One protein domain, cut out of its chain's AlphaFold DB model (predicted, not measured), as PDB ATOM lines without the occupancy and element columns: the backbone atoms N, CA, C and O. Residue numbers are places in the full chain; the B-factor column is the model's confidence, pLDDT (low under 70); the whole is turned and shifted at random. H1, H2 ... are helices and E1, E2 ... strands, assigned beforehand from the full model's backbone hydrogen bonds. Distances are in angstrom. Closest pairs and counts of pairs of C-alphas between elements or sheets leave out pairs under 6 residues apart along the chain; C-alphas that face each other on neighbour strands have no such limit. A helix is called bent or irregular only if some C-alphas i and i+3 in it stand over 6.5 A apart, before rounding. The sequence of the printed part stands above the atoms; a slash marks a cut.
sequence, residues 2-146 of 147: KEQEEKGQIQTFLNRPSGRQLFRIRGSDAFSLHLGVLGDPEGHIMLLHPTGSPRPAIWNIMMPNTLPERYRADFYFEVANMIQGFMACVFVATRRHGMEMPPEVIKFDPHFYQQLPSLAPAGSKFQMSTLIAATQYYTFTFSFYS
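Overview. This is residues 2 to 146 of the 147 residues of an uncharacterized protein of Hymenolepis diminuta (UniProt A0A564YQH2). A twisted sheet of six strands is covered by helices on one face, and no named helix covers the other. H3 packs on the middle of the sheet, with H1 toward the E1 edge and H6 toward the E5 edge; H5 packs on H3 away from the sheet, H4 is close by, and short H2 grazes the sheet. The printed part has 145 residues with six named helices and six named strands, in the order H1 H2 E1 E2 E3 E4 E5 H3 H4 H5 H6 E6. The sheet runs E1 E2 E3 E4 E6 E5 and is mixed. The class is mixed, helices and strands, and the whole is compact and rounded, with a radius of gyration of the C-alphas of 14.3 A and spans of 36 by 35 by 30 A.

Arrangement. E1, residues 23 to 28, E2, 32 to 37, E3, 43 to 48, and E4, 58 to 63, form a meander, each strand the antiparallel neighbour of the one before, with three hairpins. Within hydrogen-bond range are N 24 and O 36 at 2.9 A, N 35 and O 45 at 2.9 A, and N 46 and O 60 at 2.9 A. E6, residues 140 to 145, is antiparallel to E4, with N 61 and O 142 at 3.0 A, and parallel to edge strand E5, residues 73 to 78, with N 143 and O 75 at 2.8 A. H1, residues 2 to 14, H3, 82 to 96, and H6, 128 to 134, on one face of the sheet, make two layers, helices over a sheet. H3, the hub, has its closest C-alphas to E4 at Gly 85 and Trp 59, 5.5 A. With residues 82 to 86 alone it touches H1, closest C-alphas Ile 83 and Glu 6, 6.0 A, at a shallow tilt of 31 degrees, the same way. H1 has a height over the sheet of 10.4 A. H3 touches H5, residues 110 to 118, at a steep tilt of 52 degrees, closest C-alphas Ala 88 and Leu 116, 6.7 A. H5 is irregular: C-alphas 114 and 117 are 7.1 A apart. H5 touches H6, closest C-alphas Pro 117 and Ser 129, 5.0 A. H4, residues 103 to 106, is close to H3 but not clearly touching, closest C-alphas Val 105 and Met 87, 6.6 A. E5, H3 H4 H5 H6 and E6 form a strand-helix-strand unit, parallel neighbour strands with helices between. H2, residues 17 to 22, only grazes the sheet. Every O i to N i+4 pair is within hydrogen-bond range in H1, H3 and H6; H2 has 1 of 2, H5 3 of 5, and H4 is too short for one.

Along the chain. H1 begins at C-alpha 2, (96.593, 101.098, 31.236), and is 18.5 A long. H3 measures 20.9 A, H5 14.4 A and E5 17.1 A. E6, 16.4 A long, ends at C-alpha 145, (81.276, 98.825, 35.363).

Size, cuts and confidence. The C-alphas of Lys 2 and Leu 67, 39.4 A, are the two farthest apart. The printed part has no cut and no long link. The mean pLDDT of the printed part is 89.0; residues 50 to 54 are under 70.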
ATOM      1  N   LYS A   2      97.180 100.321  30.141       78.69
ATOM      2  CA  LYS A   2      96.593 101.098  31.236       78.69
ATOM      3  C   LYS A   2      95.962 100.242  32.345       78.69
ATOM      4  O   LYS A   2      96.127 100.526  33.518       78.69
ATOM      5  N   GLU A   3      95.292  99.155  32.001       76.38
ATOM      6  CA  GLU A   3      94.546  98.328  32.959       76.38
ATOM      7  C   GLU A   3      95.467  97.424  33.786       76.38
ATOM      8  O   GLU A   3      95.227  97.179  34.969       76.38
ATOM      9  N   GLN A   4      96.583  96.993  33.188       81.75
ATOM     10  CA  GLN A   4      97.658  96.299  33.898       81.75
ATOM     11  C   GLN A   4      98.347  97.246  34.891       81.75
ATOM     12  O   GLN A   4      98.695  96.840  36.000       81.75
ATOM     13  N   GLU A   5      98.519  98.515  34.507       88.75
ATOM     14  CA  GLU A   5      99.063  99.566  35.371       88.75
ATOM     15  C   GLU A   5      98.111  99.878  36.534       88.75
ATOM     16  O   GLU A   5      98.548  99.899  37.684       88.75
ATOM     17  N   GLU A   6      96.811 100.045  36.268       91.19
ATOM     18  CA  GLU A   6      95.774 100.251  37.292       91.19
ATOM     19  C   GLU A   6      95.751  99.097  38.299       91.19
ATOM     20  O   GLU A   6      95.806  99.315  39.515       91.19
ATOM     21  N   LYS A   7      95.776  97.852  37.810       90.69
ATOM     22  CA  LYS A   7      95.890  96.672  38.669       90.69
ATOM     23  C   LYS A   7      97.178  96.692  39.500       90.69
ATOM     24  O   LYS A   7      97.130  96.399  40.696       90.69
ATOM     25  N   GLY A   8      98.313  97.052  38.901       92.00
ATOM     26  CA  GLY A   8      99.599  97.160  39.594       92.00
ATOM     27  C   GLY A   8      99.588  98.199  40.721       92.00
ATOM     28  O   GLY A   8     100.115  97.946  41.809       92.00
ATOM     29  N   GLN A   9      98.926  99.341  40.514       94.12
ATOM     30  CA  GLN A   9      98.736 100.362  41.551       94.12
ATOM     31  C   GLN A   9      97.894  99.831  42.719       94.12
ATOM     32  O   GLN A   9      98.281  99.978  43.883       94.12
ATOM     33  N   ILE A  10      96.793  99.137  42.420       95.38
ATOM     34  CA  ILE A  10      95.929  98.512  43.431       95.38
ATOM     35  C   ILE A  10      96.708  97.455  44.221       95.38
ATOM     36  O   ILE A  10      96.705  97.472  45.451       95.38
ATOM     37  N   GLN A  11      97.444  96.570  43.547       94.50
ATOM     38  CA  GLN A  11      98.282  95.561  44.203       94.50
ATOM     39  C   GLN A  11      99.380  96.185  45.071       94.50
ATOM     40  O   GLN A  11      99.683  95.670  46.149       94.50
ATOM     41  N   THR A  12      99.953  97.311  44.645       95.50
ATOM     42  CA  THR A  12     100.925  98.061  45.449       95.50
ATOM     43  C   THR A  12     100.291  98.555  46.748       95.50
ATOM     44  O   THR A  12     100.883  98.387  47.813       95.50
ATOM     45  N   PHE A  13      99.074  99.107  46.694       95.75
ATOM     46  CA  PHE A  13      98.328  99.500  47.892       95.75
ATOM     47  C   PHE A  13      98.001  98.301  48.794       95.75
ATOM     48  O   PHE A  13      98.245  98.364  49.997       95.75
ATOM     49  N   LEU A  14      97.517  97.193  48.229       95.94
ATOM     50  CA  LEU A  14      97.139  95.992  48.988       95.94
ATOM     51  C   LEU A  14      98.309  95.357  49.750       95.94
ATOM     52  O   LEU A  14      98.099  94.640  50.723       95.94
ATOM     53  N   ASN A  15      99.546  95.627  49.330       94.81
ATOM     54  CA  ASN A  15     100.748  95.174  50.021       94.81
ATOM     55  C   ASN A  15     101.219  96.106  51.149       94.81
ATOM     56  O   ASN A  15     102.116  95.729  51.903       94.81
ATOM     57  N   ARG A  16     100.621  97.294  51.299       94.19
ATOM     58  CA  ARG A  16     100.902  98.228  52.402       94.19
ATOM     59  C   ARG A  16     100.111  97.857  53.662       94.19
ATOM     60  O   ARG A  16      99.084  97.186  53.546       94.19
ATOM     61  N   PRO A  17     100.526  98.328  54.855       93.94
ATOM     62  CA  PRO A  17      99.804  98.071  56.105       93.94
ATOM     63  C   PRO A  17      98.308  98.408  56.032       93.94
ATOM     64  O   PRO A  17      97.485  97.549  56.328       93.94
ATOM     65  N   SER A  18      97.955  99.595  55.528       91.94
ATOM     66  CA  SER A  18      96.565 100.054  55.371       91.94
ATOM     67  C   SER A  18      95.734  99.124  54.473       91.94
ATOM     68  O   SER A  18      94.570  98.852  54.749       91.94
ATOM     69  N   GLY A  19      96.340  98.594  53.404       92.88
ATOM     70  CA  GLY A  19      95.690  97.642  52.504       92.88
ATOM     71  C   GLY A  19      95.495  96.270  53.147       92.88
ATOM     72  O   GLY A  19      94.401  95.715  53.078       92.88
ATOM     73  N   ARG A  20      96.524  95.755  53.830       93.31
ATOM     74  CA  ARG A  20      96.488  94.457  54.530       93.31
ATOM     75  C   ARG A  20      95.557  94.442  55.738       93.31
ATOM     76  O   ARG A  20      95.092  93.376  56.119       93.31
ATOM     77  N   GLN A  21      95.302  95.602  56.340       91.69
ATOM     78  CA  GLN A  21      94.336  95.742  57.426       91.69
ATOM     79  C   GLN A  21      92.894  95.577  56.930       91.69
ATOM     80  O   GLN A  21      92.063  95.035  57.649       91.69
ATOM     81  N   LEU A  22      92.602  96.033  55.710       91.50
ATOM     82  CA  LEU A  22      91.256  95.998  55.138       91.50
ATOM     83  C   LEU A  22      90.993  94.752  54.295       91.50
ATOM     84  O   LEU A  22      89.851  94.311  54.190       91.50
ATOM     85  N   PHE A  23      92.025  94.195  53.660       95.19
ATOM     86  CA  PHE A  23      91.848  93.161  52.653       95.19
ATOM     87  C   PHE A  23      92.875  92.041  52.762       95.19
ATOM     88  O   PHE A  23      94.054  92.247  53.048       95.19
ATOM     89  N   ARG A  24      92.429  90.838  52.405       94.62
ATOM     90  CA  ARG A  24      93.286  89.683  52.138       94.62
ATOM     91  C   ARG A  24      93.175  89.299  50.672       94.62
ATOM     92  O   ARG A  24      92.085  88.988  50.198       94.62
ATOM     93  N   ILE A  25      94.300  89.258  49.963       95.06
ATOM     94  CA  ILE A  25      94.338  88.749  48.587       95.06
ATOM     95  C   ILE A  25      94.001  87.252  48.614       95.06
ATOM     96  O   ILE A  25      94.637  86.481  49.334       95.06
ATOM     97  N   ARG A  26      92.977  86.851  47.858       93.44
ATOM     98  CA  ARG A  26      92.516  85.458  47.727       93.44
ATOM     99  C   ARG A  26      92.962  84.818  46.418       93.44
ATOM    100  O   ARG A  26      93.156  83.611  46.370       93.44
ATOM    101  N   GLY A  27      93.127  85.626  45.378       92.00
ATOM    102  CA  GLY A  27      93.555  85.179  44.061       92.00
ATOM    103  C   GLY A  27      93.877  86.363  43.163       92.00
ATOM    104  O   GLY A  27      93.310  87.445  43.315       92.00
ATOM    105  N   SER A  28      94.814  86.170  42.246       91.50
ATOM    106  CA  SER A  28      95.179  87.159  41.237       91.50
ATOM    107  C   SER A  28      95.717  86.430  40.018       91.50
ATOM    108  O   SER A  28      96.710  85.718  40.134       91.50
ATOM    109  N   ASP A  29      95.116  86.664  38.859       88.00
ATOM    110  CA  ASP A  29      95.607  86.162  37.570       88.00
ATOM    111  C   ASP A  29      95.884  87.329  36.603       88.00
ATOM    112  O   ASP A  29      96.151  88.441  37.050       88.00
ATOM    113  N   ALA A  30      95.897  87.119  35.289       82.75
ATOM    114  CA  ALA A  30      96.120  88.209  34.337       82.75
ATOM    115  C   ALA A  30      94.942  89.205  34.262       82.75
ATOM    116  O   ALA A  30      95.158  90.387  34.018       82.75
ATOM    117  N   PHE A  31      93.717  88.752  34.524       83.62
ATOM    118  CA  PHE A  31      92.465  89.457  34.222       83.62
ATOM    119  C   PHE A  31      91.615  89.734  35.461       83.62
ATOM    120  O   PHE A  31      90.645  90.487  35.394       83.62
ATOM    121  N   SER A  32      91.956  89.127  36.594       87.75
ATOM    122  CA  SER A  32      91.162  89.191  37.810       87.75
ATOM    123  C   SER A  32      92.001  89.512  39.042       87.75
ATOM    124  O   SER A  32      93.193  89.189  39.132       87.75
ATOM    125  N   LEU A  33      91.375  90.160  40.019       92.00
ATOM    126  CA  LEU A  33      91.885  90.277  41.377       92.00
ATOM    127  C   LEU A  33      90.746  89.999  42.361       92.00
ATOM    128  O   LEU A  33      89.726  90.686  42.351       92.00
ATOM    129  N   HIS A  34      90.936  88.996  43.213       94.56
ATOM    130  CA  HIS A  34      89.969  88.559  44.214       94.56
ATOM    131  C   HIS A  34      90.474  88.909  45.610       94.56
ATOM    132  O   HIS A  34      91.558  88.478  46.020       94.56
ATOM    133  N   LEU A  35      89.672  89.661  46.358       96.06
ATOM    134  CA  LEU A  35      89.999  90.140  47.697       96.06
ATOM    135  C   LEU A  35      88.917  89.690  48.678       96.06
ATOM    136  O   LEU A  35      87.732  89.809  48.389       96.06
ATOM    137  N   GLY A  36      89.313  89.206  49.849       94.94
ATOM    138  CA  GLY A  36      88.424  89.125  51.006       94.94
ATOM    139  C   GLY A  36      88.483  90.438  51.776       94.94
ATOM    140  O   GLY A  36      89.586  90.914  52.045       94.94
ATOM    141  N   VAL A  37      87.331  91.001  52.123       93.50
ATOM    142  CA  VAL A  37      87.211  92.149  53.031       93.50
ATOM    143  C   VAL A  37      87.345  91.633  54.459       93.50
ATOM    144  O   VAL A  37      86.648  90.694  54.841       93.50
ATOM    145  N   LEU A  38      88.280  92.203  55.215       87.06
ATOM    146  CA  LEU A  38      88.545  91.848  56.604       87.06
ATOM    147  C   LEU A  38      87.673  92.706  57.524       87.06
ATOM    148  O   LEU A  38      87.683  93.930  57.424       87.06
ATOM    149  N   GLY A  39      86.938  92.056  58.422       83.19
ATOM    150  CA  GLY A  39      86.003  92.696  59.342       83.19
ATOM    151  C   GLY A  39      84.784  91.812  59.589       83.19
ATOM    152  O   GLY A  39      84.665  90.746  58.994       83.19
ATOM    153  N   ASP A  40      83.885  92.260  60.461       78.88
ATOM    154  CA  ASP A  40      82.571  91.644  60.661       78.88
ATOM    155  C   ASP A  40      81.486  92.626  60.169       78.88
ATOM    156  O   ASP A  40      81.446  93.763  60.658       78.88
ATOM    157  N   PRO A  41      80.663  92.269  59.162       80.81
ATOM    158  CA  PRO A  41      80.688  91.011  58.404       80.81
ATOM    159  C   PRO A  41      81.852  90.930  57.402       80.81
ATOM    160  O   PRO A  41      82.185  91.921  56.750       80.81
ATOM    161  N   GLU A  42      82.430  89.736  57.222       87.12
ATOM    162  CA  GLU A  42      83.411  89.491  56.153       87.12
ATOM    163  C   GLU A  42      82.729  89.588  54.786       87.12
ATOM    164  O   GLU A  42      81.640  89.056  54.599       87.12
ATOM    165  N   GLY A  43      83.383  90.205  53.805       90.06
ATOM    166  CA  GLY A  43      82.880  90.324  52.435       90.06
ATOM    167  C   GLY A  43      83.914  89.920  51.393       90.06
ATOM    168  O   GLY A  43      85.007  89.448  51.717       90.06
ATOM    169  N   HIS A  44      83.606  90.135  50.118       93.94
ATOM    170  CA  HIS A  44      84.598  89.975  49.059       93.94
ATOM    171  C   HIS A  44      84.462  91.016  47.953       93.94
ATOM    172  O   HIS A  44      83.371  91.487  47.639       93.94
ATOM    173  N   ILE A  45      85.604  91.339  47.351       95.12
ATOM    174  CA  ILE A  45      85.712  92.171  46.159       95.12
ATOM    175  C   ILE A  45      86.238  91.306  45.019       95.12
ATOM    176  O   ILE A  45      87.212  90.566  45.183       95.12
ATOM    177  N   MET A  46      85.617  91.429  43.853       94.25
ATOM    178  CA  MET A  46      86.100  90.831  42.614       94.25
ATOM    179  C   MET A  46      86.318  91.938  41.598       94.25
ATOM    180  O   MET A  46      85.362  92.588  41.185       94.25
ATOM    181  N   LEU A  47      87.569  92.135  41.190       91.50
ATOM    182  CA  LEU A  47      87.921  93.059  40.129       91.50
ATOM    183  C   LEU A  47      88.174  92.278  38.845       91.50
ATOM    184  O   LEU A  47      89.224  91.652  38.722       91.50
ATOM    185  N   LEU A  48      87.224  92.295  37.913       86.69
ATOM    186  CA  LEU A  48      87.323  91.571  36.652       86.69
ATOM    187  C   LEU A  48      87.547  92.549  35.499       86.69
ATOM    188  O   LEU A  48      86.712  93.410  35.224       86.69
ATOM    189  N   HIS A  49      88.654  92.368  34.789       78.62
ATOM    190  CA  HIS A  49      88.968  93.070  33.554       78.62
ATOM    191  C   HIS A  49      89.164  92.063  32.414       78.62
ATOM    192  O   HIS A  49      90.263  91.538  32.222       78.62
ATOM    193  N   PRO A  50      88.096  91.754  31.660       66.75
ATOM    194  CA  PRO A  50      88.171  90.815  30.554       66.75
ATOM    195  C   PRO A  50      88.915  91.453  29.370       66.75
ATOM    196  O   PRO A  50      88.318  92.181  28.582       66.75
ATOM    197  N   THR A  51      90.208  91.181  29.180       67.75
ATOM    198  CA  THR A  51      90.856  91.556  27.910       67.75
ATOM    199  C   THR A  51      90.379  90.620  26.801       67.75
ATOM    200  O   THR A  51      90.483  89.401  26.938       67.75
ATOM    201  N   GLY A  52      89.877  91.172  25.694       61.22
ATOM    202  CA  GLY A  52      89.470  90.390  24.517       61.22
ATOM    203  C   GLY A  52      88.127  89.661  24.646       61.22
ATOM    204  O   GLY A  52      87.815  88.816  23.811       61.22
ATOM    205  N   SER A  53      87.324  89.972  25.666       64.00
ATOM    206  CA  SER A  53      85.963  89.448  25.826       64.00
ATOM    207  C   SER A  53      84.932  90.535  25.500       64.00
ATOM    208  O   SER A  53      85.171  91.703  25.796       64.00
ATOM    209  N   PRO A  54      83.762  90.175  24.938       63.41
ATOM    210  CA  PRO A  54      82.683  91.129  24.675       63.41
ATOM    211  C   PRO A  54      81.982  91.612  25.956       63.41
ATOM    212  O   PRO A  54      81.078  92.440  25.887       63.41
ATOM    213  N   ARG A  55      82.334  91.062  27.126       70.19
ATOM    214  CA  ARG A  55      81.747  91.459  28.409       70.19
ATOM    215  C   ARG A  55      82.464  92.690  28.971       70.19
ATOM    216  O   ARG A  55      83.695  92.702  28.948       70.19
ATOM    217  N   PRO A  56      81.726  93.663  29.532       74.81
ATOM    218  CA  PRO A  56      82.331  94.829  30.161       74.81
ATOM    219  C   PRO A  56      83.195  94.421  31.358       74.81
ATOM    220  O   PRO A  56      82.983  93.368  31.972       74.81
ATOM    221  N   ALA A  57      84.157  95.274  31.707       83.69
ATOM    222  CA  ALA A  57      84.850  95.164  32.983       83.69
ATOM    223  C   ALA A  57      83.849  95.391  34.122       83.69
ATOM    224  O   ALA A  57      83.008  96.288  34.046       83.69
ATOM    225  N   ILE A  58      83.918  94.547  35.152       87.19
ATOM    226  CA  ILE A  58      83.010  94.605  36.298       87.19
ATOM    227  C   ILE A  58      83.825  94.454  37.577       87.19
ATOM    228  O   ILE A  58      84.597  93.507  37.749       87.19
ATOM    229  N   TRP A  59      83.598  95.372  38.503       92.50
ATOM    230  CA  TRP A  59      84.200  95.404  39.824       92.50
ATOM    231  C   TRP A  59      83.078  95.302  40.846       92.50
ATOM    232  O   TRP A  59      82.220  96.173  40.920       92.50
ATOM    233  N   ASN A  60      83.041  94.208  41.595       92.94
ATOM    234  CA  ASN A  60      81.961  93.922  42.530       92.94
ATOM    235  C   ASN A  60      82.472  93.980  43.958       92.94
ATOM    236  O   ASN A  60      83.542  93.441  44.231       92.94
ATOM    237  N   ILE A  61      81.656  94.509  44.863       92.81
ATOM    238  CA  ILE A  61      81.745  94.219  46.293       92.81
ATOM    239  C   ILE A  61      80.467  93.518  46.734       92.81
ATOM    240  O   ILE A  61      79.370  94.028  46.513       92.81
ATOM    241  N   MET A  62      80.622  92.357  47.364       92.06
ATOM    242  CA  MET A  62      79.540  91.637  48.018       92.06
ATOM    243  C   MET A  62      79.781  91.628  49.521       92.06
ATOM    244  O   MET A  62      80.833  91.177  49.986       92.06
ATOM    245  N   MET A  63      78.780  92.083  50.270       87.19
ATOM    246  CA  MET A  63      78.765  92.009  51.727       87.19
ATOM    247  C   MET A  63      77.605  91.099  52.152       87.19
ATOM    248  O   MET A  63      76.445  91.461  51.924       87.19
ATOM    249  N   PRO A  64      77.880  89.916  52.725       82.88
ATOM    250  CA  PRO A  64      76.860  89.056  53.297       82.88
ATOM    251  C   PRO A  64      76.301  89.659  54.587       82.88
ATOM    252  O   PRO A  64      76.907  90.526  55.224       82.88
ATOM    253  N   ASN A  65      75.117  89.194  54.967       82.06
ATOM    254  CA  ASN A  65      74.450  89.617  56.188       82.06
ATOM    255  C   ASN A  65      73.515  88.526  56.718       82.06
ATOM    256  O   ASN A  65      73.359  87.475  56.101       82.06
ATOM    257  N   THR A  66      72.873  88.785  57.853       75.94
ATOM    258  CA  THR A  66      72.054  87.809  58.583       75.94
ATOM    259  C   THR A  66      70.802  87.358  57.833       75.94
ATOM    260  O   THR A  66      70.287  86.274  58.102       75.94
ATOM    261  N   LEU A  67      70.269  88.181  56.924       76.25
ATOM    262  CA  LEU A  67      69.073  87.821  56.166       76.25
ATOM    263  C   LEU A  67      69.384  86.801  55.052       76.25
ATOM    264  O   LEU A  67      70.422  86.914  54.396       76.25
ATOM    265  N   PRO A  68      68.465  85.847  54.784       73.44
ATOM    266  CA  PRO A  68      68.626  84.867  53.714       73.44
ATOM    267  C   PRO A  68      68.903  85.506  52.349       73.44
ATOM    268  O   PRO A  68      68.376  86.574  52.037       73.44
ATOM    269  N   GLU A  69      69.637  84.793  51.492       73.94
ATOM    270  CA  GLU A  69      70.087  85.273  50.176       73.94
ATOM    271  C   GLU A  69      68.948  85.748  49.255       73.94
ATOM    272  O   GLU A  69      69.140  86.641  48.438       73.94
ATOM    273  N   ARG A  70      67.720  85.245  49.439       78.81
ATOM    274  CA  ARG A  70      66.531  85.721  48.703       78.81
ATOM    275  C   ARG A  70      66.197  87.206  48.923       78.81
ATOM    276  O   ARG A  70      65.398  87.750  48.172       78.81
ATOM    277  N   TYR A  71      66.763  87.842  49.950       74.38
ATOM    278  CA  TYR A  71      66.634  89.279  50.218       74.38
ATOM    279  C   TYR A  71      67.849  90.078  49.729       74.38
ATOM    280  O   TYR A  71      68.105  91.180  50.214       74.38
ATOM    281  N   ARG A  72      68.630  89.516  48.803       83.69
ATOM    282  CA  ARG A  72      69.786  90.188  48.229       83.69
ATOM    283  C   ARG A  72      69.366  91.416  47.423       83.69
ATOM    284  O   ARG A  72      68.457  91.348  46.601       83.69
ATOM    285  N   ALA A  73      70.065  92.523  47.654       86.56
ATOM    286  CA  ALA A  73      69.935  93.737  46.859       86.56
ATOM    287  C   ALA A  73      71.148  93.899  45.930       86.56
ATOM    288  O   ALA A  73      72.290  93.820  46.387       86.56
ATOM    289  N   ASP A  74      70.900  94.150  44.647       89.69
ATOM    290  CA  ASP A  74      71.939  94.370  43.641       89.69
ATOM    291  C   ASP A  74      71.827  95.789  43.065       89.69
ATOM    292  O   ASP A  74      70.744  96.238  42.681       89.69
ATOM    293  N   PHE A  75      72.953  96.502  43.008       91.19
ATOM    294  CA  PHE A  75      73.026  97.880  42.518       91.19
ATOM    295  C   PHE A  75      74.134  98.030  41.482       91.19
ATOM    296  O   PHE A  75      75.237  97.524  41.679       91.19
ATOM    297  N   TYR A  76      73.858  98.766  40.404       92.00
ATOM    298  CA  TYR A  76      74.743  98.878  39.244       92.00
ATOM    299  C   TYR A  76      75.143 100.331  38.995       92.00
ATOM    300  O   TYR A  76      74.292 101.179  38.730       92.00
ATOM    301  N   PHE A  77      76.440 100.606  39.056       92.75
ATOM    302  CA  PHE A  77      77.013 101.941  38.953       92.75
ATOM    303  C   PHE A  77      77.999 102.016  37.791       92.75
ATOM    304  O   PHE A  77      78.823 101.124  37.593       92.75
ATOM    305  N   GLU A  78      77.943 103.118  37.057       92.19
ATOM    306  CA  GLU A  78      78.897 103.412  35.996       92.19
ATOM    307  C   GLU A  78      80.110 104.145  36.578       92.19
ATOM    308  O   GLU A  78      79.960 105.118  37.319       92.19
ATOM    309  N   VAL A  79      81.308 103.664  36.256       92.69
ATOM    310  CA  VAL A  79      82.587 104.279  36.635       92.69
ATOM    311  C   VAL A  79      83.552 104.227  35.453       92.69
ATOM    312  O   VAL A  79      83.405 103.399  34.555       92.69
ATOM    313  N   ALA A  80      84.556 105.099  35.435       91.38
ATOM    314  CA  ALA A  80      85.395 105.261  34.250       91.38
ATOM    315  C   ALA A  80      86.420 104.133  34.046       91.38
ATOM    316  O   ALA A  80      86.831 103.884  32.915       91.38
ATOM    317  N   ASN A  81      86.902 103.503  35.124       91.44
ATOM    318  CA  ASN A  81      88.029 102.568  35.070       91.44
ATOM    319  C   ASN A  81      88.156 101.697  36.335       91.44
ATOM    320  O   ASN A  81      87.384 101.844  37.289       91.44
ATOM    321  N   MET A  82      89.157 100.806  36.354       91.94
ATOM    322  CA  MET A  82      89.366  99.856  37.453       91.94
ATOM    323  C   MET A  82      89.717 100.542  38.765       91.94
ATOM    324  O   MET A  82      89.265 100.086  39.815       91.94
ATOM    325  N   ILE A  83      90.491 101.627  38.723       94.62
ATOM    326  CA  ILE A  83      90.811 102.399  39.924       94.62
ATOM    327  C   ILE A  83      89.531 102.932  40.556       94.62
ATOM    328  O   ILE A  83      89.317 102.709  41.744       94.62
ATOM    329  N   GLN A  84      88.646 103.558  39.781       95.50
ATOM    330  CA  GLN A  84      87.380 104.067  40.305       95.50
ATOM    331  C   GLN A  84      86.473 102.937  40.812       95.50
ATOM    332  O   GLN A  84      85.899 103.056  41.896       95.50
ATOM    333  N   GLY A  85      86.407 101.802  40.107       95.06
ATOM    334  CA  GLY A  85      85.689 100.613  40.580       95.06
ATOM    335  C   GLY A  85      86.229 100.085  41.914       95.06
ATOM    336  O   GLY A  85      85.462  99.808  42.838       95.06
ATOM    337  N   PHE A  86      87.554 100.015  42.058       96.06
ATOM    338  CA  PHE A  86      88.210  99.644  43.309       96.06
ATOM    339  C   PHE A  86      87.947 100.669  44.417       96.06
ATOM    340  O   PHE A  86      87.561 100.281  45.517       96.06
ATOM    341  N   MET A  87      88.093 101.966  44.136       97.50
ATOM    342  CA  MET A  87      87.805 103.043  45.086       97.50
ATOM    343  C   MET A  87      86.366 102.965  45.598       97.50
ATOM    344  O   MET A  87      86.143 103.071  46.801       97.50
ATOM    345  N   ALA A  88      85.396 102.718  44.719       96.75
ATOM    346  CA  ALA A  88      84.002 102.571  45.112       96.75
ATOM    347  C   ALA A  88      83.778 101.330  45.994       96.75
ATOM    348  O   ALA A  88      83.096 101.418  47.015       96.75
ATOM    349  N   CYS A  89      84.425 100.202  45.682       95.94
ATOM    350  CA  CYS A  89      84.398  99.017  46.545       95.94
ATOM    351  C   CYS A  89      84.992  99.300  47.935       95.94
ATOM    352  O   CYS A  89      84.390  98.943  48.946       95.94
ATOM    353  N   VAL A  90      86.149  99.970  48.004       95.88
ATOM    354  CA  VAL A  90      86.779 100.349  49.279       95.88
ATOM    355  C   VAL A  90      85.869 101.291  50.063       95.88
ATOM    356  O   VAL A  90      85.705 101.097  51.260       95.88
ATOM    357  N   PHE A  91      85.241 102.267  49.408       96.00
ATOM    358  CA  PHE A  91      84.315 103.194  50.057       96.00
ATOM    359  C   PHE A  91      83.107 102.474  50.658       96.00
ATOM    360  O   PHE A  91      82.754 102.727  51.807       96.00
ATOM    361  N   VAL A  92      82.500 101.542  49.920       93.94
ATOM    362  CA  VAL A  92      81.412 100.706  50.443       93.94
ATOM    363  C   VAL A  92      81.891  99.902  51.655       93.94
ATOM    364  O   VAL A  92      81.226  99.922  52.688       93.94
ATOM    365  N   ALA A  93      83.055  99.248  51.565       93.19
ATOM    366  CA  ALA A  93      83.620  98.452  52.657       93.19
ATOM    367  C   ALA A  93      83.902  99.294  53.912       93.19
ATOM    368  O   ALA A  93      83.456  98.950  55.005       93.19
ATOM    369  N   THR A  94      84.603 100.421  53.781       93.00
ATOM    370  CA  THR A  94      84.970 101.243  54.940       93.00
ATOM    371  C   THR A  94      83.747 101.881  55.581       93.00
ATOM    372  O   THR A  94      83.616 101.832  56.803       93.00
ATOM    373  N   ARG A  95      82.779 102.365  54.792       92.56
ATOM    374  CA  ARG A  95      81.497 102.853  55.328       92.56
ATOM    375  C   ARG A  95      80.732 101.764  56.063       92.56
ATOM    376  O   ARG A  95      80.171 102.040  57.121       92.56
ATOM    377  N   ARG A  96      80.748 100.532  55.550       87.56
ATOM    378  CA  ARG A  96      80.101  99.385  56.193       87.56
ATOM    379  C   ARG A  96      80.679  99.088  57.575       87.56
ATOM    380  O   ARG A  96      79.917  98.774  58.482       87.56
ATOM    381  N   HIS A  97      81.991  99.225  57.731       88.06
ATOM    382  CA  HIS A  97      82.697  98.982  58.989       88.06
ATOM    383  C   HIS A  97      82.852 100.235  59.869       88.06
ATOM    384  O   HIS A  97      83.552 100.184  60.876       88.06
ATOM    385  N   GLY A  98      82.230 101.367  59.514       89.94
ATOM    386  CA  GLY A  98      82.368 102.619  60.269       89.94
ATOM    387  C   GLY A  98      83.787 103.205  60.248       89.94
ATOM    388  O   GLY A  98      84.159 103.954  61.147       89.94
ATOM    389  N   MET A  99      84.583 102.859  59.237       92.19
ATOM    390  CA  MET A  99      85.965 103.297  59.059       92.19
ATOM    391  C   MET A  99      86.068 104.430  58.036       92.19
ATOM    392  O   MET A  99      85.248 104.567  57.124       92.19
ATOM    393  N   GLU A 100      87.137 105.215  58.145       93.50
ATOM    394  CA  GLU A 100      87.525 106.145  57.090       93.50
ATOM    395  C   GLU A 100      88.213 105.415  55.931       93.50
ATOM    396  O   GLU A 100      88.826 104.358  56.088       93.50
ATOM    397  N   MET A 101      88.098 105.988  54.734       95.19
ATOM    398  CA  MET A 101      88.809 105.488  53.565       95.19
ATOM    399  C   MET A 101      90.309 105.808  53.683       95.19
ATOM    400  O   MET A 101      90.640 106.957  53.976       95.19
ATOM    401  N   PRO A 102      91.226 104.855  53.418       96.31
ATOM    402  CA  PRO A 102      92.656 105.125  53.507       96.31
ATOM    403  C   PRO A 102      93.086 106.280  52.584       96.31
ATOM    404  O   PRO A 102      92.749 106.255  51.392       96.31
ATOM    405  N   PRO A 103      93.868 107.260  53.076       96.25
ATOM    406  CA  PRO A 103      94.332 108.395  52.276       96.25
ATOM    407  C   PRO A 103      95.082 107.990  51.002       96.25
ATOM    408  O   PRO A 103      95.044 108.697  49.999       96.25
ATOM    409  N   GLU A 104      95.769 106.851  51.018       95.75
ATOM    410  CA  GLU A 104      96.489 106.302  49.869       95.75
ATOM    411  C   GLU A 104      95.554 105.907  48.728       95.75
ATOM    412  O   GLU A 104      95.946 106.033  47.573       95.75
ATOM    413  N   VAL A 105      94.332 105.470  49.045       96.69
ATOM    414  CA  VAL A 105      93.315 105.151  48.038       96.69
ATOM    415  C   VAL A 105      92.644 106.429  47.539       96.69
ATOM    416  O   VAL A 105      92.423 106.566  46.342       96.69
ATOM    417  N   ILE A 106      92.395 107.406  48.421       97.06
ATOM    418  CA  ILE A 106      91.863 108.728  48.032       97.06
ATOM    419  C   ILE A 106      92.792 109.412  47.015       97.06
ATOM    420  O   ILE A 106      92.322 110.045  46.075       97.06
ATOM    421  N   LYS A 107      94.112 109.247  47.164       96.88
ATOM    422  CA  LYS A 107      95.123 109.795  46.244       96.88
ATOM    423  C   LYS A 107      95.066 109.226  44.826       96.88
ATOM    424  O   LYS A 107      95.656 109.844  43.945       96.88
ATOM    425  N   PHE A 108      94.404 108.091  44.598       96.44
ATOM    426  CA  PHE A 108      94.249 107.566  43.242       96.44
ATOM    427  C   PHE A 108      93.391 108.490  42.370       96.44
ATOM    428  O   PHE A 108      93.755 108.746  41.227       96.44
ATOM    429  N   ASP A 109      92.296 109.022  42.919       97.50
ATOM    430  CA  ASP A 109      91.437 110.004  42.249       97.50
ATOM    431  C   ASP A 109      90.663 110.848  43.288       97.50
ATOM    432  O   ASP A 109      89.539 110.510  43.682       97.50
ATOM    433  N   PRO A 110      91.246 111.964  43.768       97.62
ATOM    434  CA  PRO A 110      90.612 112.798  44.789       97.62
ATOM    435  C   PRO A 110      89.282 113.410  44.339       97.62
ATOM    436  O   PRO A 110      88.407 113.650  45.173       97.62
ATOM    437  N   HIS A 111      89.122 113.668  43.039       97.50
ATOM    438  CA  HIS A 111      87.895 114.243  42.502       97.50
ATOM    439  C   HIS A 111      86.767 113.213  42.524       97.50
ATOM    440  O   HIS A 111      85.676 113.502  43.017       97.50
ATOM    441  N   PHE A 112      87.045 111.987  42.082       97.25
ATOM    442  CA  PHE A 112      86.077 110.901  42.154       97.25
ATOM    443  C   PHE A 112      85.695 110.562  43.600       97.25
ATOM    444  O   PHE A 112      84.518 110.348  43.888       97.25
ATOM    445  N   TYR A 113      86.642 110.604  44.545       97.50
ATOM    446  CA  TYR A 113      86.335 110.405  45.968       97.50
ATOM    447  C   TYR A 113      85.253 111.368  46.488       97.50
ATOM    448  O   TYR A 113      84.364 110.951  47.232       97.50
ATOM    449  N   GLN A 114      85.280 112.637  46.065       96.81
ATOM    450  CA  GLN A 114      84.264 113.627  46.449       96.81
ATOM    451  C   GLN A 114      82.873 113.310  45.877       96.81
ATOM    452  O   GLN A 114      81.868 113.708  46.463       96.81
ATOM    453  N   GLN A 115      82.807 112.585  44.759       96.12
ATOM    454  CA  GLN A 115      81.562 112.208  44.086       96.12
ATOM    455  C   GLN A 115      80.961 110.899  44.618       96.12
ATOM    456  O   GLN A 115      79.756 110.689  44.502       96.12
ATOM    457  N   LEU A 116      81.766 110.018  45.225       94.06
ATOM    458  CA  LEU A 116      81.315 108.702  45.703       94.06
ATOM    459  C   LEU A 116      80.030 108.739  46.549       94.06
ATOM    460  O   LEU A 116      79.135 107.939  46.274       94.06
ATOM    461  N   PRO A 117      79.862 109.647  47.536       94.00
ATOM    462  CA  PRO A 117      78.656 109.662  48.363       94.00
ATOM    463  C   PRO A 117      77.366 109.931  47.582       94.00
ATOM    464  O   PRO A 117      76.309 109.457  48.012       94.00
ATOM    465  N   SER A 118      77.456 110.683  46.478       93.38
ATOM    466  CA  SER A 118      76.334 111.118  45.642       93.38
ATOM    467  C   SER A 118      76.149 110.280  44.375       93.38
ATOM    468  O   SER A 118      75.162 110.482  43.665       93.38
ATOM    469  N   LEU A 119      77.044 109.323  44.107       93.25
ATOM    470  CA  LEU A 119      76.916 108.412  42.975       93.25
ATOM    471  C   LEU A 119      75.594 107.642  43.082       93.25
ATOM    472  O   LEU A 119      75.271 107.099  44.137       93.25
ATOM    473  N   ALA A 120      74.826 107.588  42.001       91.62
ATOM    474  CA  ALA A 120      73.548 106.888  41.952       91.62
ATOM    475  C   ALA A 120      73.584 105.819  40.852       91.62
ATOM    476  O   ALA A 120      74.191 106.052  39.803       91.62
ATOM    477  N   PRO A 121      72.951 104.653  41.062       88.25
ATOM    478  CA  PRO A 121      72.825 103.671  40.002       88.25
ATOM    479  C   PRO A 121      71.875 104.191  38.914       88.25
ATOM    480  O   PRO A 121      70.982 105.002  39.183       88.25
ATOM    481  N   ALA A 122      72.056 103.724  37.678       78.81
ATOM    482  CA  ALA A 122      71.253 104.181  36.546       78.81
ATOM    483  C   ALA A 122      69.748 103.980  36.813       78.81
ATOM    484  O   ALA A 122      69.308 102.896  37.188       78.81
ATOM    485  N   GLY A 123      68.953 105.039  36.633       76.00
ATOM    486  CA  GLY A 123      67.502 105.000  36.854       76.00
ATOM    487  C   GLY A 123      67.052 105.092  38.319       76.00
ATOM    488  O   GLY A 123      65.850 105.051  38.578       76.00
ATOM    489  N   SER A 124      67.967 105.263  39.278       83.06
ATOM    490  CA  SER A 124      67.641 105.462  40.695       83.06
ATOM    491  C   SER A 124      67.857 106.909  41.140       83.06
ATOM    492  O   SER A 124      68.771 107.589  40.681       83.06
ATOM    493  N   LYS A 125      67.036 107.367  42.093       87.06
ATOM    494  CA  LYS A 125      67.244 108.637  42.816       87.06
ATOM    495  C   LYS A 125      68.037 108.456  44.114       87.06
ATOM    496  O   LYS A 125      68.401 109.442  44.748       87.06
ATOM    497  N   PHE A 126      68.268 107.211  44.533       89.12
ATOM    498  CA  PHE A 126      68.950 106.900  45.782       89.12
ATOM    499  C   PHE A 126      70.460 106.876  45.574       89.12
ATOM    500  O   PHE A 126      70.976 106.122  44.749       89.12
ATOM    501  N   GLN A 127      71.150 107.709  46.347       92.56
ATOM    502  CA  GLN A 127      72.598 107.845  46.313       92.56
ATOM    503  C   GLN A 127      73.275 106.671  47.027       92.56
ATOM    504  O   GLN A 127      72.692 106.043  47.912       92.56
ATOM    505  N   MET A 128      74.534 106.408  46.688       91.56
ATOM    506  CA  MET A 128      75.339 105.320  47.236       91.56
ATOM    507  C   MET A 128      75.350 105.325  48.765       91.56
ATOM    508  O   MET A 128      75.148 104.282  49.379       91.56
ATOM    509  N   SER A 129      75.530 106.492  49.385       89.69
ATOM    510  CA  SER A 129      75.502 106.635  50.846       89.69
ATOM    511  C   SER A 129      74.169 106.184  51.458       89.69
ATOM    512  O   SER A 129      74.158 105.450  52.447       89.69
ATOM    513  N   THR A 130      73.046 106.551  50.833       90.31
ATOM    514  CA  THR A 130      71.704 106.113  51.234       90.31
ATOM    515  C   THR A 130      71.533 104.607  51.071       90.31
ATOM    516  O   THR A 130      70.995 103.951  51.960       90.31
ATOM    517  N   LEU A 131      72.010 104.048  49.958       89.75
ATOM    518  CA  LEU A 131      71.898 102.620  49.671       89.75
ATOM    519  C   LEU A 131      72.714 101.775  50.655       89.75
ATOM    520  O   LEU A 131      72.188 100.796  51.168       89.75
ATOM    521  N   ILE A 132      73.946 102.183  50.985       89.56
ATOM    522  CA  ILE A 132      74.787 101.503  51.988       89.56
ATOM    523  C   ILE A 132      74.092 101.472  53.357       89.56
ATOM    524  O   ILE A 132      74.124 100.453  54.044       89.56
ATOM    525  N   ALA A 133      73.461 102.580  53.761       87.31
ATOM    526  CA  ALA A 133      72.718 102.638  55.018       87.31
ATOM    527  C   ALA A 133      71.470 101.737  54.983       87.31
ATOM    528  O   ALA A 133      71.210 100.992  55.925       87.31
ATOM    529  N   ALA A 134      70.722 101.757  53.877       85.62
ATOM    530  CA  ALA A 134      69.515 100.950  53.709       85.62
ATOM    531  C   ALA A 134      69.803  99.439  53.699       85.62
ATOM    532  O   ALA A 134      68.972  98.645  54.141       85.62
ATOM    533  N   THR A 135      70.988  99.022  53.246       83.19
ATOM    534  CA  THR A 135      71.385  97.609  53.205       83.19
ATOM    535  C   THR A 135      72.031  97.112  54.499       83.19
ATOM    536  O   THR A 135      72.629  96.035  54.517       83.19
ATOM    537  N   GLN A 136      71.871  97.829  55.620       79.75
ATOM    538  CA  GLN A 136      72.552  97.493  56.870       79.75
ATOM    539  C   GLN A 136      72.251  96.084  57.411       79.75
ATOM    540  O   GLN A 136      73.088  95.515  58.116       79.75
ATOM    541  N   TYR A 137      71.114  95.496  57.047       79.81
ATOM    542  CA  TYR A 137      70.688  94.155  57.477       79.81
ATOM    543  C   TYR A 137      70.571  93.151  56.322       79.81
ATOM    544  O   TYR A 137      70.246  91.984  56.536       79.81
ATOM    545  N   TYR A 138      70.870  93.585  55.098       81.31
ATOM    546  CA  TYR A 138      70.718  92.789  53.888       81.31
ATOM    547  C   TYR A 138      72.069  92.316  53.373       81.31
ATOM    548  O   TYR A 138      73.070  93.025  53.493       81.31
ATOM    549  N   THR A 139      72.084  91.127  52.773       85.81
ATOM    550  CA  THR A 139      73.152  90.768  51.840       85.81
ATOM    551  C   THR A 139      73.012  91.670  50.618       85.81
ATOM    552  O   THR A 139      71.903  91.863  50.118       85.81
ATOM    553  N   PHE A 140      74.104  92.243  50.125       88.88
ATOM    554  CA  PHE A 140      74.044  93.107  48.947       88.88
ATOM    555  C   PHE A 140      75.269  92.957  48.057       88.88
ATOM    556  O   PHE A 140      76.346  92.580  48.524       88.88
ATOM    557  N   THR A 141      75.103  93.295  46.778       91.44
ATOM    558  CA  THR A 141      76.208  93.458  45.830       91.44
ATOM    559  C   THR A 141      76.128  94.812  45.150       91.44
ATOM    560  O   THR A 141      75.083  95.202  44.631       91.44
ATOM    561  N   PHE A 142      77.237  95.547  45.166       91.62
ATOM    562  CA  PHE A 142      77.392  96.760  44.368       91.62
ATOM    563  C   PHE A 142      78.341  96.421  43.224       91.62
ATOM    564  O   PHE A 142      79.479  96.005  43.457       91.62
ATOM    565  N   SER A 143      77.844  96.568  42.002       92.00
ATOM    566  CA  SER A 143      78.544  96.290  40.757       92.00
ATOM    567  C   SER A 143      78.914  97.596  40.073       92.00
ATOM    568  O   SER A 143      78.044  98.381  39.705       92.00
ATOM    569  N   PHE A 144      80.205  97.812  39.873       90.31
ATOM    570  CA  PHE A 144      80.762  98.953  39.160       90.31
ATOM    571  C   PHE A 144      81.246  98.492  37.790       90.31
ATOM    572  O   PHE A 144      81.955  97.491  37.708       90.31
ATOM    573  N   TYR A 145      80.881  99.192  36.723       88.38
ATOM    574  CA  TYR A 145      81.276  98.825  35.363       88.38
ATOM    575  C   TYR A 145      81.667 100.054  34.545       88.38
ATOM    576  O   TYR A 145      81.158 101.149  34.781       88.38
ATOM    577  N   SER A 146      82.560  99.858  33.575       84.62
ATOM    578  CA  SER A 146      82.865 100.855  32.544       84.62
ATOM    579  C   SER A 146      82.138 100.498  31.249       84.62
ATOM    580  O   SER A 146      82.116  99.322  30.867       84.62
TER     581      SER A 146